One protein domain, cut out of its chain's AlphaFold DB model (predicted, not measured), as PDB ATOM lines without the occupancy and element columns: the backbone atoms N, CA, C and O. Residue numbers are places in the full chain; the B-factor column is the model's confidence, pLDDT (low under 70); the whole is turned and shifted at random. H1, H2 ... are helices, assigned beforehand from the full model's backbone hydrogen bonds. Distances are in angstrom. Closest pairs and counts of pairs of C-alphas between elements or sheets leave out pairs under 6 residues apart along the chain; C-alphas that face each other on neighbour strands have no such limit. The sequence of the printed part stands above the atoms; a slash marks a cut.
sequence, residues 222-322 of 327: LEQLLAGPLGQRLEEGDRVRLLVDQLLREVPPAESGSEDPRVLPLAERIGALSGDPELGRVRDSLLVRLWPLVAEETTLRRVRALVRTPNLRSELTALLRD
ATOM      1  N   LEU A 222     182.036 201.288 146.733       96.56
ATOM      2  CA  LEU A 222     181.836 202.239 147.817       96.56
ATOM      3  C   LEU A 222     183.009 202.191 148.797       96.56
ATOM      4  O   LEU A 222     183.498 203.243 149.205       96.56
ATOM      5  N   GLU A 223     183.518 201.007 149.135       95.62
ATOM      6  CA  GLU A 223     184.709 200.872 149.973       95.62
ATOM      7  C   GLU A 223     185.922 201.582 149.351       95.62
ATOM      8  O   GLU A 223     186.625 202.329 150.041       95.62
ATOM      9  N   GLN A 224     186.123 201.444 148.037       95.69
ATOM     10  CA  GLN A 224     187.189 202.145 147.313       95.69
ATOM     11  C   GLN A 224     186.982 203.666 147.305       95.69
ATOM     12  O   GLN A 224     187.927 204.422 147.551       95.69
ATOM     13  N   LEU A 225     185.752 204.138 147.080       95.88
ATOM     14  CA  LEU A 225     185.417 205.565 147.131       95.88
ATOM     15  C   LEU A 225     185.667 206.156 148.528       95.88
ATOM     16  O   LEU A 225     186.224 207.252 148.653       95.88
ATOM     17  N   LEU A 226     185.312 205.418 149.581       96.06
ATOM     18  CA  LEU A 226     185.518 205.809 150.977       96.06
ATOM     19  C   LEU A 226     186.984 205.711 151.424       96.06
ATOM     20  O   LEU A 226     187.356 206.344 152.411       96.06
ATOM     21  N   ALA A 227     187.839 204.981 150.708       93.88
ATOM     22  CA  ALA A 227     189.288 205.048 150.898       93.88
ATOM     23  C   ALA A 227     189.914 206.304 150.250       93.88
ATOM     24  O   ALA A 227     191.036 206.688 150.586       93.88
ATOM     25  N   GLY A 228     189.198 206.946 149.321       93.75
ATOM     26  CA  GLY A 228     189.650 208.106 148.559       93.75
ATOM     27  C   GLY A 228     189.245 209.471 149.145       93.75
ATOM     28  O   GLY A 228     188.936 209.601 150.333       93.75
ATOM     29  N   PRO A 229     189.227 210.526 148.302       91.19
ATOM     30  CA  PRO A 229     188.871 211.889 148.713       91.19
ATOM     31  C   PRO A 229     187.470 212.018 149.316       91.19
ATOM     32  O   PRO A 229     187.261 212.856 150.189       91.19
ATOM     33  N   LEU A 230     186.512 211.187 148.885       92.38
ATOM     34  CA  LEU A 230     185.157 211.200 149.436       92.38
ATOM     35  C   LEU A 230     185.165 210.825 150.921       92.38
ATOM     36  O   LEU A 230     184.587 211.534 151.741       92.38
ATOM     37  N   GLY A 231     185.886 209.762 151.283       92.25
ATOM     38  CA  GLY A 231     186.015 209.344 152.675       92.25
ATOM     39  C   GLY A 231     186.683 210.387 153.561       92.25
ATOM     40  O   GLY A 231     186.289 210.536 154.714       92.25
ATOM     41  N   GLN A 232     187.633 211.170 153.043       93.38
ATOM     42  CA  GLN A 232     188.299 212.237 153.809       93.38
ATOM     43  C   GLN A 232     187.336 213.328 154.300       93.38
ATOM     44  O   GLN A 232     187.652 214.028 155.258       93.38
ATOM     45  N   ARG A 233     186.157 213.453 153.677       94.19
ATOM     46  CA  ARG A 233     185.092 214.381 154.085       94.19
ATOM     47  C   ARG A 233     184.219 213.844 155.223       94.19
ATOM     48  O   ARG A 233     183.394 214.586 155.743       94.19
ATOM     49  N   LEU A 234     184.372 212.569 155.571       94.19
ATOM     50  CA  LEU A 234     183.522 211.845 156.508       94.19
ATOM     51  C   LEU A 234     184.307 211.387 157.731       94.19
ATOM     52  O   LEU A 234     185.467 210.970 157.625       94.19
ATOM     53  N   GLU A 235     183.632 211.377 158.875       92.38
ATOM     54  CA  GLU A 235     184.113 210.670 160.054       92.38
ATOM     55  C   GLU A 235     183.983 209.151 159.869       92.38
ATOM     56  O   GLU A 235     183.206 208.658 159.052       92.38
ATOM     57  N   GLU A 236     184.743 208.367 160.634       91.25
ATOM     58  CA  GLU A 236     184.739 206.908 160.467       91.25
ATOM     59  C   GLU A 236     183.357 206.291 160.748       91.25
ATOM     60  O   GLU A 236     182.950 205.357 160.057       91.25
ATOM     61  N   GLY A 237     182.599 206.849 161.702       92.50
ATOM     62  CA  GLY A 237     181.225 206.417 161.977       92.50
ATOM     63  C   GLY A 237     180.298 206.579 160.766       92.50
ATOM     64  O   GLY A 237     179.503 205.687 160.475       92.50
ATOM     65  N   ASP A 238     180.463 207.669 160.020       94.50
ATOM     66  CA  ASP A 238     179.694 207.974 158.814       94.50
ATOM     67  C   ASP A 238     180.047 207.049 157.647       94.50
ATOM     68  O   ASP A 238     179.161 206.508 156.985       94.50
ATOM     69  N   ARG A 239     181.344 206.792 157.433       95.19
ATOM     70  CA  ARG A 239     181.812 205.849 156.402       95.19
ATOM     71  C   ARG A 239     181.245 204.455 156.631       95.19
ATOM     72  O   ARG A 239     180.735 203.823 155.710       95.19
ATOM     73  N   VAL A 240     181.316 203.979 157.872       95.44
ATOM     74  CA  VAL A 240     180.813 202.656 158.239       95.44
ATOM     75  C   VAL A 240     179.288 202.603 158.144       95.44
ATOM     76  O   VAL A 240     178.748 201.593 157.700       95.44
ATOM     77  N   ARG A 241     178.580 203.689 158.482       95.56
ATOM     78  CA  ARG A 241     177.131 203.790 158.267       95.56
ATOM     79  C   ARG A 241     176.753 203.618 156.792       95.56
ATOM     80  O   ARG A 241     175.848 202.838 156.520       95.56
ATOM     81  N   LEU A 242     177.457 204.273 155.863       96.25
ATOM     82  CA  LEU A 242     177.209 204.117 154.422       96.25
ATOM     83  C   LEU A 242     177.423 202.670 153.956       96.25
ATOM     84  O   LEU A 242     176.608 202.147 153.201       96.25
ATOM     85  N   LEU A 243     178.470 202.001 154.447       96.88
ATOM     86  CA  LEU A 243     178.725 200.588 154.142       96.88
ATOM     87  C   LEU A 243     177.628 199.666 154.688       96.88
ATOM     88  O   LEU A 243     177.208 198.745 153.994       96.88
ATOM     89  N   VAL A 244     177.141 199.911 155.910       96.06
ATOM     90  CA  VAL A 244     176.011 199.162 156.488       96.06
ATOM     91  C   VAL A 244     174.745 199.365 155.664       96.06
ATOM     92  O   VAL A 244     174.069 198.391 155.343       96.06
ATOM     93  N   ASP A 245     174.431 200.614 155.311       94.56
ATOM     94  CA  ASP A 245     173.253 200.948 154.509       94.56
ATOM     95  C   ASP A 245     173.310 200.268 153.133       94.56
ATOM     96  O   ASP A 245     172.308 199.710 152.692       94.56
ATOM     97  N   GLN A 246     174.480 200.253 152.486       95.94
ATOM     98  CA  GLN A 246     174.663 199.598 151.191       95.94
ATOM     99  C   GLN A 246     174.598 198.068 151.290       95.94
ATOM    100  O   GLN A 246     173.922 197.431 150.485       95.94
ATOM    101  N   LEU A 247     175.221 197.466 152.308       94.69
ATOM    102  CA  LEU A 247     175.177 196.014 152.494       94.69
ATOM    103  C   LEU A 247     173.742 195.518 152.740       94.69
ATOM    104  O   LEU A 247     173.345 194.501 152.183       94.69
ATOM    105  N   LEU A 248     172.947 196.262 153.517       92.00
ATOM    106  CA  LEU A 248     171.530 195.955 153.757       92.00
ATOM    107  C   LEU A 248     170.649 196.096 152.506       92.00
ATOM    108  O   LEU A 248     169.575 195.502 152.464       92.00
ATOM    109  N   ARG A 249     171.064 196.892 151.513       90.69
ATOM    110  CA  ARG A 249     170.365 197.000 150.220       90.69
ATOM    111  C   ARG A 249     170.704 195.834 149.297       90.69
ATOM    112  O   ARG A 249     169.821 195.332 148.610       90.69
ATOM    113  N   GLU A 250     171.970 195.426 149.268       92.06
ATOM    114  CA  GLU A 250     172.462 194.383 148.359       92.06
ATOM    115  C   GLU A 250     172.145 192.967 148.825       92.06
ATOM    116  O   GLU A 250     171.901 192.082 148.002       92.06
ATOM    117  N   VAL A 251     172.206 192.735 150.135       89.88
ATOM    118  CA  VAL A 251     172.136 191.394 150.708       89.88
ATOM    119  C   VAL A 251     170.739 191.164 151.278       89.88
ATOM    120  O   VAL A 251     170.312 191.904 152.168       89.88
ATOM    121  N   PRO A 252     170.007 190.140 150.805       85.06
ATOM    122  CA  PRO A 252     168.723 189.791 151.391       85.06
ATOM    123  C   PRO A 252     168.905 189.286 152.833       85.06
ATOM    124  O   PRO A 252     169.964 188.747 153.168       85.06
ATOM    125  N   PRO A 253     167.874 189.398 153.690       84.19
ATOM    126  CA  PRO A 253     167.920 188.826 155.029       84.19
ATOM    127  C   PRO A 253     168.287 187.334 155.024       84.19
ATOM    128  O   PRO A 253     167.868 186.562 154.157       84.19
ATOM    129  N   ALA A 254     169.061 186.919 156.022       75.44
ATOM    130  CA  ALA A 254     169.523 185.558 156.232       75.44
ATOM    131  C   ALA A 254     168.378 184.656 156.728       75.44
ATOM    132  O   ALA A 254     168.300 184.301 157.901       75.44
ATOM    133  N   GLU A 255     167.463 184.279 155.835       66.12
ATOM    134  CA  GLU A 255     166.328 183.407 156.180       66.12
ATOM    135  C   GLU A 255     166.675 181.909 156.073       66.12
ATOM    136  O   GLU A 255     166.034 181.075 156.709       66.12
ATOM    137  N   SER A 256     167.694 181.545 155.285       57.78
ATOM    138  CA  SER A 256     168.196 180.156 155.163       57.78
ATOM    139  C   SER A 256     169.514 180.002 154.379       57.78
ATOM    140  O   SER A 256     169.956 178.879 154.129       57.78
ATOM    141  N   GLY A 257     170.136 181.109 153.960       66.94
ATOM    142  CA  GLY A 257     171.349 181.112 153.139       66.94
ATOM    143  C   GLY A 257     172.650 181.093 153.944       66.94
ATOM    144  O   GLY A 257     172.654 181.225 155.167       66.94
ATOM    145  N   SER A 258     173.770 180.952 153.231       79.44
ATOM    146  CA  SER A 258     175.100 181.244 153.773       79.44
ATOM    147  C   SER A 258     175.230 182.737 154.073       79.44
ATOM    148  O   SER A 258     174.768 183.557 153.281       79.44
ATOM    149  N   GLU A 259     175.888 183.080 155.180       86.31
ATOM    150  CA  GLU A 259     176.191 184.469 155.528       86.31
ATOM    151  C   GLU A 259     177.050 185.133 154.443       86.31
ATOM    152  O   GLU A 259     177.966 184.513 153.896       86.31
ATOM    153  N   ASP A 260     176.755 186.394 154.121       91.38
ATOM    154  CA  ASP A 260     177.575 187.150 153.178       91.38
ATOM    155  C   ASP A 260     178.968 187.403 153.795       91.38
ATOM    156  O   ASP A 260     179.063 187.888 154.929       91.38
ATOM    157  N   PRO A 261     180.069 187.106 153.075       93.31
ATOM    158  CA  PRO A 261     181.426 187.182 153.620       93.31
ATOM    159  C   PRO A 261     181.837 188.590 154.080       93.31
ATOM    160  O   PRO A 261     182.821 188.726 154.809       93.31
ATOM    161  N   ARG A 262     181.102 189.639 153.684       95.31
ATOM    162  CA  ARG A 262     181.349 191.035 154.072       95.31
ATOM    163  C   ARG A 262     180.762 191.388 155.444       95.31
ATOM    164  O   ARG A 262     181.201 192.365 156.054       95.31
ATOM    165  N   VAL A 263     179.826 190.593 155.976       94.12
ATOM    166  CA  VAL A 263     179.119 190.875 157.242       94.12
ATOM    167  C   VAL A 263     180.078 190.919 158.428       94.12
ATOM    168  O   VAL A 263     180.102 191.903 159.170       94.12
ATOM    169  N   LEU A 264     180.888 189.874 158.616       94.31
ATOM    170  CA  LEU A 264     181.786 189.788 159.767       94.31
ATOM    171  C   LEU A 264     182.898 190.858 159.749       94.31
ATOM    172  O   LEU A 264     183.056 191.530 160.772       94.31
ATOM    173  N   PRO A 265     183.629 191.091 158.637       96.31
ATOM    174  CA  PRO A 265     184.601 192.184 158.556       96.31
ATOM    175  C   PRO A 265     183.991 193.554 158.875       96.31
ATOM    176  O   PRO A 265     184.578 194.337 159.628       96.31
ATOM    177  N   LEU A 266     182.787 193.835 158.365       96.50
ATOM    178  CA  LEU A 266     182.089 195.086 158.649       96.50
ATOM    179  C   LEU A 266     181.682 195.190 160.122       96.50
ATOM    180  O   LEU A 266     181.883 196.236 160.739       96.50
ATOM    181  N   ALA A 267     181.164 194.111 160.714       95.25
ATOM    182  CA  ALA A 267     180.837 194.062 162.136       95.25
ATOM    183  C   ALA A 267     182.065 194.326 163.018       95.25
ATOM    184  O   ALA A 267     181.978 195.093 163.976       95.25
ATOM    185  N   GLU A 268     183.218 193.745 162.687       95.75
ATOM    186  CA  GLU A 268     184.473 193.976 163.406       95.75
ATOM    187  C   GLU A 268     184.952 195.430 163.260       95.75
ATOM    188  O   GLU A 268     185.336 196.048 164.259       95.75
ATOM    189  N   ARG A 269     184.835 196.021 162.063       96.06
ATOM    190  CA  ARG A 269     185.125 197.445 161.821       96.06
ATOM    191  C   ARG A 269     184.213 198.366 162.633       96.06
ATOM    192  O   ARG A 269     184.709 199.293 163.271       96.06
ATOM    193  N   ILE A 270     182.906 198.085 162.683       95.81
ATOM    194  CA  ILE A 270     181.970 198.799 163.564       95.81
ATOM    195  C   ILE A 270     182.415 198.627 165.020       95.81
ATOM    196  O   ILE A 270     182.554 199.603 165.748       95.81
ATOM    197  N   GLY A 271     182.691 197.397 165.453       93.44
ATOM    198  CA  GLY A 271     183.122 197.068 166.812       93.44
ATOM    199  C   GLY A 271     184.358 197.834 167.295       93.44
ATOM    200  O   GLY A 271     184.470 198.135 168.488       93.44
ATOM    201  N   ALA A 272     185.255 198.174 166.366       94.62
ATOM    202  CA  ALA A 272     186.455 198.965 166.611       94.62
ATOM    203  C   ALA A 272     186.185 200.472 166.785       94.62
ATOM    204  O   ALA A 272     187.054 201.178 167.307       94.62
ATOM    205  N   LEU A 273     184.993 200.971 166.423       92.88
ATOM    206  CA  LEU A 273     184.602 202.358 166.679       92.88
ATOM    207  C   LEU A 273     184.689 202.651 168.182       92.88
ATOM    208  O   LEU A 273     184.038 202.025 169.033       92.88
ATOM    209  N   SER A 274     185.527 203.627 168.507       88.44
ATOM    210  CA  SER A 274     185.797 204.066 169.869       88.44
ATOM    211  C   SER A 274     185.881 205.585 169.909       88.44
ATOM    212  O   SER A 274     186.368 206.212 168.973       88.44
ATOM    213  N   GLY A 275     185.357 206.176 170.978       86.25
ATOM    214  CA  GLY A 275     185.243 207.620 171.116       86.25
ATOM    215  C   GLY A 275     184.270 207.984 172.225       86.25
ATOM    216  O   GLY A 275     184.144 207.254 173.215       86.25
ATOM    217  N   ASP A 276     183.600 209.116 172.056       87.19
ATOM    218  CA  ASP A 276     182.623 209.628 173.007       87.19
ATOM    219  C   ASP A 276     181.386 208.702 173.166       87.19
ATOM    220  O   ASP A 276     181.210 207.711 172.440       87.19
ATOM    221  N   PRO A 277     180.508 208.976 174.151       87.56
ATOM    222  CA  PRO A 277     179.302 208.181 174.351       87.56
ATOM    223  C   PRO A 277     178.342 208.173 173.155       87.56
ATOM    224  O   PRO A 277     177.559 207.234 173.030       87.56
ATOM    225  N   GLU A 278     178.362 209.197 172.302       87.31
ATOM    226  CA  GLU A 278     177.485 209.296 171.136       87.31
ATOM    227  C   GLU A 278     177.925 208.321 170.045       87.31
ATOM    228  O   GLU A 278     177.126 207.486 169.616       87.31
ATOM    229  N   LEU A 279     179.219 208.297 169.724       88.06
ATOM    230  CA  LEU A 279     179.811 207.308 168.829       88.06
ATOM    231  C   LEU A 279     179.625 205.879 169.364       88.06
ATOM    232  O   LEU A 279     179.392 204.944 168.598       88.06
ATOM    233  N   GLY A 280     179.645 205.699 170.689       89.19
ATOM    234  CA  GLY A 280     179.298 204.428 171.328       89.19
ATOM    235  C   GLY A 280     177.865 203.956 171.038       89.19
ATOM    236  O   GLY A 280     177.659 202.757 170.832       89.19
ATOM    237  N   ARG A 281     176.887 204.874 170.985       87.81
ATOM    238  CA  ARG A 281     175.495 204.565 170.605       87.81
ATOM    239  C   ARG A 281     175.375 204.272 169.114       87.81
ATOM    240  O   ARG A 281     174.686 203.320 168.755       87.81
ATOM    241  N   VAL A 282     176.065 205.043 168.270       89.69
ATOM    242  CA  VAL A 282     176.121 204.808 166.816       89.69
ATOM    243  C   VAL A 282     176.659 203.409 166.534       89.69
ATOM    244  O   VAL A 282     176.004 202.642 165.834       89.69
ATOM    245  N   ARG A 283     177.786 203.031 167.152       94.00
ATOM    246  CA  ARG A 283     178.360 201.684 167.040       94.00
ATOM    247  C   ARG A 283     177.327 200.601 167.336       94.00
ATOM    248  O   ARG A 283     177.116 199.708 166.521       94.00
ATOM    249  N   ASP A 284     176.724 200.653 168.520       92.38
ATOM    250  CA  ASP A 284     175.825 199.589 168.963       92.38
ATOM    251  C   ASP A 284     174.559 199.534 168.093       92.38
ATOM    252  O   ASP A 284     174.091 198.444 167.775       92.38
ATOM    253  N   SER A 285     174.049 200.686 167.641       91.12
ATOM    254  CA  SER A 285     172.933 200.751 166.693       91.12
ATOM    255  C   SER A 285     173.285 200.123 165.341       91.12
ATOM    256  O   SER A 285     172.512 199.312 164.838       91.12
ATOM    257  N   LEU A 286     174.458 200.424 164.772       93.69
ATOM    258  CA  LEU A 286     174.908 199.839 163.504       93.69
ATOM    259  C   LEU A 286     175.101 198.318 163.604       93.69
ATOM    260  O   LEU A 286     174.694 197.596 162.697       93.69
ATOM    261  N   LEU A 287     175.645 197.819 164.720       93.25
ATOM    262  CA  LEU A 287     175.763 196.374 164.969       93.25
ATOM    263  C   LEU A 287     174.394 195.684 165.020       93.25
ATOM    264  O   LEU A 287     174.240 194.600 164.469       93.25
ATOM    265  N   VAL A 288     173.398 196.309 165.659       90.12
ATOM    266  CA  VAL A 288     172.024 195.781 165.687       90.12
ATOM    267  C   VAL A 288     171.396 195.816 164.296       90.12
ATOM    268  O   VAL A 288     170.724 194.866 163.912       90.12
ATOM    269  N   ARG A 289     171.637 196.868 163.507       90.81
ATOM    270  CA  ARG A 289     171.096 196.982 162.143       90.81
ATOM    271  C   ARG A 289     171.600 195.900 161.191       90.81
ATOM    272  O   ARG A 289     170.858 195.539 160.290       90.81
ATOM    273  N   LEU A 290     172.804 195.365 161.401       90.69
ATOM    274  CA  LEU A 290     173.326 194.233 160.623       90.69
ATOM    275  C   LEU A 290     172.663 192.892 160.963       90.69
ATOM    276  O   LEU A 290     172.852 191.934 160.219       90.69
ATOM    277  N   TRP A 291     171.887 192.812 162.051       87.00
ATOM    278  CA  TRP A 291     171.257 191.572 162.509       87.00
ATOM    279  C   TRP A 291     170.573 190.755 161.406       87.00
ATOM    280  O   TRP A 291     170.827 189.553 161.357       87.00
ATOM    281  N   PRO A 292     169.746 191.348 160.517       87.75
ATOM    282  CA  PRO A 292     169.039 190.575 159.502       87.75
ATOM    283  C   PRO A 292     169.968 189.814 158.553       87.75
ATOM    284  O   PRO A 292     169.505 188.879 157.919       87.75
ATOM    285  N   LEU A 293     171.245 190.192 158.441       89.81
ATOM    286  CA  LEU A 293     172.220 189.561 157.545       89.81
ATOM    287  C   LEU A 293     173.059 188.469 158.225       89.81
ATOM    288  O   LEU A 293     173.793 187.754 157.548       89.81
ATOM    289  N   VAL A 294     172.989 188.352 159.554       88.00
ATOM    290  CA  VAL A 294     173.800 187.400 160.322       88.00
ATOM    291  C   VAL A 294     173.135 186.025 160.285       88.00
ATOM    292  O   VAL A 294     172.089 185.825 160.902       88.00
ATOM    293  N   ALA A 295     173.763 185.068 159.603       84.81
ATOM    294  CA  ALA A 295     173.271 183.691 159.496       84.81
ATOM    295  C   ALA A 295     174.027 182.731 160.428       84.81
ATOM    296  O   ALA A 295     173.483 181.716 160.868       84.81
ATOM    297  N   GLU A 296     175.292 183.030 160.743       85.75
ATOM    298  CA  GLU A 296     176.159 182.114 161.478       85.75
ATOM    299  C   GLU A 296     176.171 182.385 162.991       85.75
ATOM    300  O   GLU A 296     176.380 183.507 163.461       85.75
ATOM    301  N   GLU A 297     176.056 181.326 163.802       84.69
ATOM    302  CA  GLU A 297     176.120 181.440 165.269       84.69
ATOM    303  C   GLU A 297     177.474 181.997 165.756       84.69
ATOM    304  O   GLU A 297     177.569 182.669 166.788       84.69
ATOM    305  N   THR A 298     178.553 181.713 165.029       87.81
ATOM    306  CA  THR A 298     179.900 182.244 165.274       87.81
ATOM    307  C   THR A 298     179.956 183.755 165.101       87.81
ATOM    308  O   THR A 298     180.410 184.443 166.022       87.81
ATOM    309  N   THR A 299     179.464 184.274 163.977       89.00
ATOM    310  CA  THR A 299     179.387 185.715 163.707       89.00
ATOM    311  C   THR A 299     178.494 186.400 164.720       89.00
ATOM    312  O   THR A 299     178.896 187.379 165.350       89.00
ATOM    313  N   LEU A 300     177.334 185.815 165.002       86.25
ATOM    314  CA  LEU A 300     176.414 186.320 166.005       86.25
ATOM    315  C   LEU A 300     177.057 186.464 167.395       86.25
ATOM    316  O   LEU A 300     176.921 187.497 168.059       86.25
ATOM    317  N   ARG A 301     177.793 185.446 167.856       87.31
ATOM    318  CA  ARG A 301     178.523 185.523 169.131       87.31
ATOM    319  C   ARG A 301     179.548 186.657 169.136       87.31
ATOM    320  O   ARG A 301     179.671 187.335 170.157       87.31
ATOM    321  N   ARG A 302     180.242 186.894 168.018       89.12
ATOM    322  CA  ARG A 302     181.181 188.020 167.875       89.12
ATOM    323  C   ARG A 302     180.454 189.363 167.923       89.12
ATOM    324  O   ARG A 302     180.809 190.193 168.753       89.12
ATOM    325  N   VAL A 303     179.390 189.548 167.140       89.06
ATOM    326  CA  VAL A 303     178.574 190.778 167.129       89.06
ATOM    327  C   VAL A 303     178.067 191.117 168.536       89.06
ATOM    328  O   VAL A 303     178.233 192.242 169.007       89.06
ATOM    329  N   ARG A 304     177.536 190.131 169.272       87.75
ATOM    330  CA  ARG A 304     177.071 190.320 170.661       87.75
ATOM    331  C   ARG A 304     178.174 190.772 171.618       87.75
ATOM    332  O   ARG A 304     177.893 191.536 172.542       87.75
ATOM    333  N   ALA A 305     179.401 190.292 171.423       88.50
ATOM    334  CA  ALA A 305     180.550 190.701 172.229       88.50
ATOM    335  C   ALA A 305     180.978 192.150 171.938       88.50
ATOM    336  O   ALA A 305     181.497 192.823 172.829       88.50
ATOM    337  N   LEU A 306     180.726 192.642 170.720       90.38
ATOM    338  CA  LEU A 306     181.038 194.012 170.304       90.38
ATOM    339  C   LEU A 306     180.006 195.037 170.808       90.38
ATOM    340  O   LEU A 306     180.382 196.165 171.133       90.38
ATOM    341  N   VAL A 307     178.730 194.650 170.939       87.50
ATOM    342  CA  VAL A 307     177.673 195.517 171.494       87.50
ATOM    343  C   VAL A 307     177.901 195.738 172.983       87.50
ATOM    344  O   VAL A 307     177.897 194.787 173.770       87.50
ATOM    345  N   ARG A 308     178.064 196.997 173.406       85.38
ATOM    346  CA  ARG A 308     178.331 197.340 174.820       85.38
ATOM    347  C   ARG A 308     177.077 197.739 175.592       85.38
ATOM    348  O   ARG A 308     177.055 197.573 176.809       85.38
ATOM    349  N   THR A 309     176.039 198.210 174.908       83.31
ATOM    350  CA  THR A 309     174.755 198.585 175.507       83.31
ATOM    351  C   THR A 309     173.978 197.339 175.954       83.31
ATOM    352  O   THR A 309     173.600 196.524 175.109       83.31
ATOM    353  N   PRO A 310     173.690 197.173 177.262       78.94
ATOM    354  CA  PRO A 310     173.077 195.948 177.781       78.94
ATOM    355  C   PRO A 310     171.701 195.618 177.188       78.94
ATOM    356  O   PRO A 310     171.454 194.463 176.856       78.94
ATOM    357  N   ASN A 311     170.825 196.613 177.013       79.25
ATOM    358  CA  ASN A 311     169.468 196.385 176.494       79.25
ATOM    359  C   ASN A 311     169.489 195.870 175.048       79.25
ATOM    360  O   ASN A 311     168.846 194.869 174.749       79.25
ATOM    361  N   LEU A 312     170.313 196.480 174.189       76.56
ATOM    362  CA  LEU A 312     170.485 196.046 172.798       76.56
ATOM    363  C   LEU A 312     171.073 194.632 172.713       76.56
ATOM    364  O   LEU A 312     170.673 193.827 171.876       76.56
ATOM    365  N   ARG A 313     171.983 194.276 173.628       74.62
ATOM    366  CA  ARG A 313     172.516 192.909 173.714       74.62
ATOM    367  C   ARG A 313     171.424 191.882 174.051       74.62
ATOM    368  O   ARG A 313     171.454 190.769 173.520       74.62
ATOM    369  N   SER A 314     170.472 192.236 174.914       69.75
ATOM    370  CA  SER A 314     169.325 191.383 175.252       69.75
ATOM    371  C   SER A 314     168.371 191.203 174.069       69.75
ATOM    372  O   SER A 314     167.959 190.076 173.805       69.75
ATOM    373  N   GLU A 315     168.085 192.265 173.309       71.19
ATOM    374  CA  GLU A 315     167.269 192.199 172.082       71.19
ATOM    375  C   GLU A 315     167.894 191.255 171.044       71.19
ATOM    376  O   GLU A 315     167.244 190.316 170.589       71.19
ATOM    377  N   LEU A 316     169.201 191.387 170.785       69.31
ATOM    378  CA  LEU A 316     169.946 190.459 169.922       69.31
ATOM    379  C   LEU A 316     169.949 189.017 170.448       69.31
ATOM    380  O   LEU A 316     170.249 188.085 169.707       69.31
ATOM    381  N   THR A 317     169.678 188.796 171.735       62.72
ATOM    382  CA  THR A 317     169.573 187.450 172.319       62.72
ATOM    383  C   THR A 317     168.191 186.837 172.089       62.72
ATOM    384  O   THR A 317     168.105 185.635 171.834       62.72
ATOM    385  N   ALA A 318     167.134 187.652 172.121       57.75
ATOM    386  CA  ALA A 318     165.757 187.229 171.870       57.75
ATOM    387  C   ALA A 318     165.518 186.852 170.397       57.75
ATOM    388  O   ALA A 318     164.884 185.836 170.117       57.75
ATOM    389  N   LEU A 319     166.124 187.587 169.461       57.38
ATOM    390  CA  LEU A 319     165.924 187.398 168.019       57.38
ATOM    391  C   LEU A 319     166.356 186.016 167.475       57.38
ATOM    392  O   LEU A 319     165.908 185.621 166.405       57.38
ATOM    393  N   LEU A 320     167.155 185.232 168.216       52.41
ATOM    394  CA  LEU A 320     167.460 183.825 167.884       52.41
ATOM    395  C   LEU A 320     166.240 182.887 167.985       52.41
ATOM    396  O   LEU A 320     166.329 181.742 167.551       52.41
ATOM    397  N   ARG A 321     165.155 183.307 168.653       45.31
ATOM    398  CA  ARG A 321     164.057 182.416 169.074       45.31
ATOM    399  C   ARG A 321     162.677 182.772 168.515       45.31
ATOM    400  O   ARG A 321     161.781 181.944 168.650       45.31
ATOM    401  N   ASP A 322     162.521 183.916 167.849       38.12
ATOM    402  CA  ASP A 322     161.194 184.472 167.527       38.12
ATOM    403  C   ASP A 322     160.841 184.539 166.026       38.12
ATOM    404  O   ASP A 322     159.801 185.092 165.675       38.12
TER     405      ASP A 322
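AT A GLANCE: This is residues 222 to 322 of the 327 residues of an uncharacterized protein of Ornithinimicrobium humiphilum (UniProt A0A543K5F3). Five helices lie nearly side by side in two stacked rows: H3, H5 and H7 run one way in the first row, H4 and H6 run opposite ways to them in the second, and the chain steps between the rows at each turn. The short H1 and H2 sit at the H3 end of this slab, and residues 251 to 262 make a long loop from H3 across to H4. The printed part has 101 residues with seven named helices, H1 to H7 in order, and no named strand; the class is all helix. It is compact, with a radius of gyration of the C-alphas of 13.6 A and spans of 43 by 31 by 18 A.

IN THESE COORDINATES: Find C-alpha 222 at (181.836, 202.239, 147.817), where H1 begins; it runs to residue 227, and H2 follows at residues 229 to 232. H3, residues 236 to 250, is the longest at 21.3 A, from C-alpha 236 at (184.739, 206.908, 160.467). Next come H4, residues 263 to 271, 12.1 A, and H5, residues 277 to 289, 18.5 A. H6 spans residues 297 to 306, 14.4 A, and H7, residues 310 to 318, 12.8 A, ends at C-alpha 318 at (165.757, 187.229, 171.870).

HOW THE PARTS SIT: Start at H1, which only just touches H3, with 3 pairs of C-alphas within 8 A and residues 239 to 243 alone of H3; the closest C-alphas are those of Leu 226 and Arg 239, 6.6 A. H2 is close to H1 but not clearly touching, at 6.7 A between C-alphas 225 and 231. H3 and H4 form a helical hairpin at a shallow tilt of 22 degrees, closest at the C-alphas of Val 240 and Ile 270, 6.7 A. H5 is the hub, touching H3, H4, H6 and H7. It runs the same way as H3 at 12 degrees, closest at C-alphas 241 and 286, 6.9 A. With H4 it forms a hairpin through residues 283 to 287 alone of H5, closest at C-alphas 270 and 283, 5.8 A. Its hairpin with H6 only just touches, with 3 pairs within 8 A, closest at C-alphas 287 and 303, 6.6 A. H7 only just touches H5, with 3 pairs, closest at C-alphas 288 and 316, 7.1 A; they run the same way at 4 degrees. H4 and H6 touch, closest at C-alphas 271 and 306, 5.1 A. H3 and H7 are apart. Every O i to N i+4 pair is within hydrogen-bond range in H1, H3, H4, H5, H6 and H7; H2 is too short for one.

THE WHOLE: Look for the farthest C-alphas at Pro 229 and Arg 321, 43.6 A apart. The printed part has no cut, and the link from H3 to H4 is long, at 12 residues. Confidence is under 70 at residues 255 to 257, 314 and 316 to 322; the mean pLDDT of the printed part is 86.8.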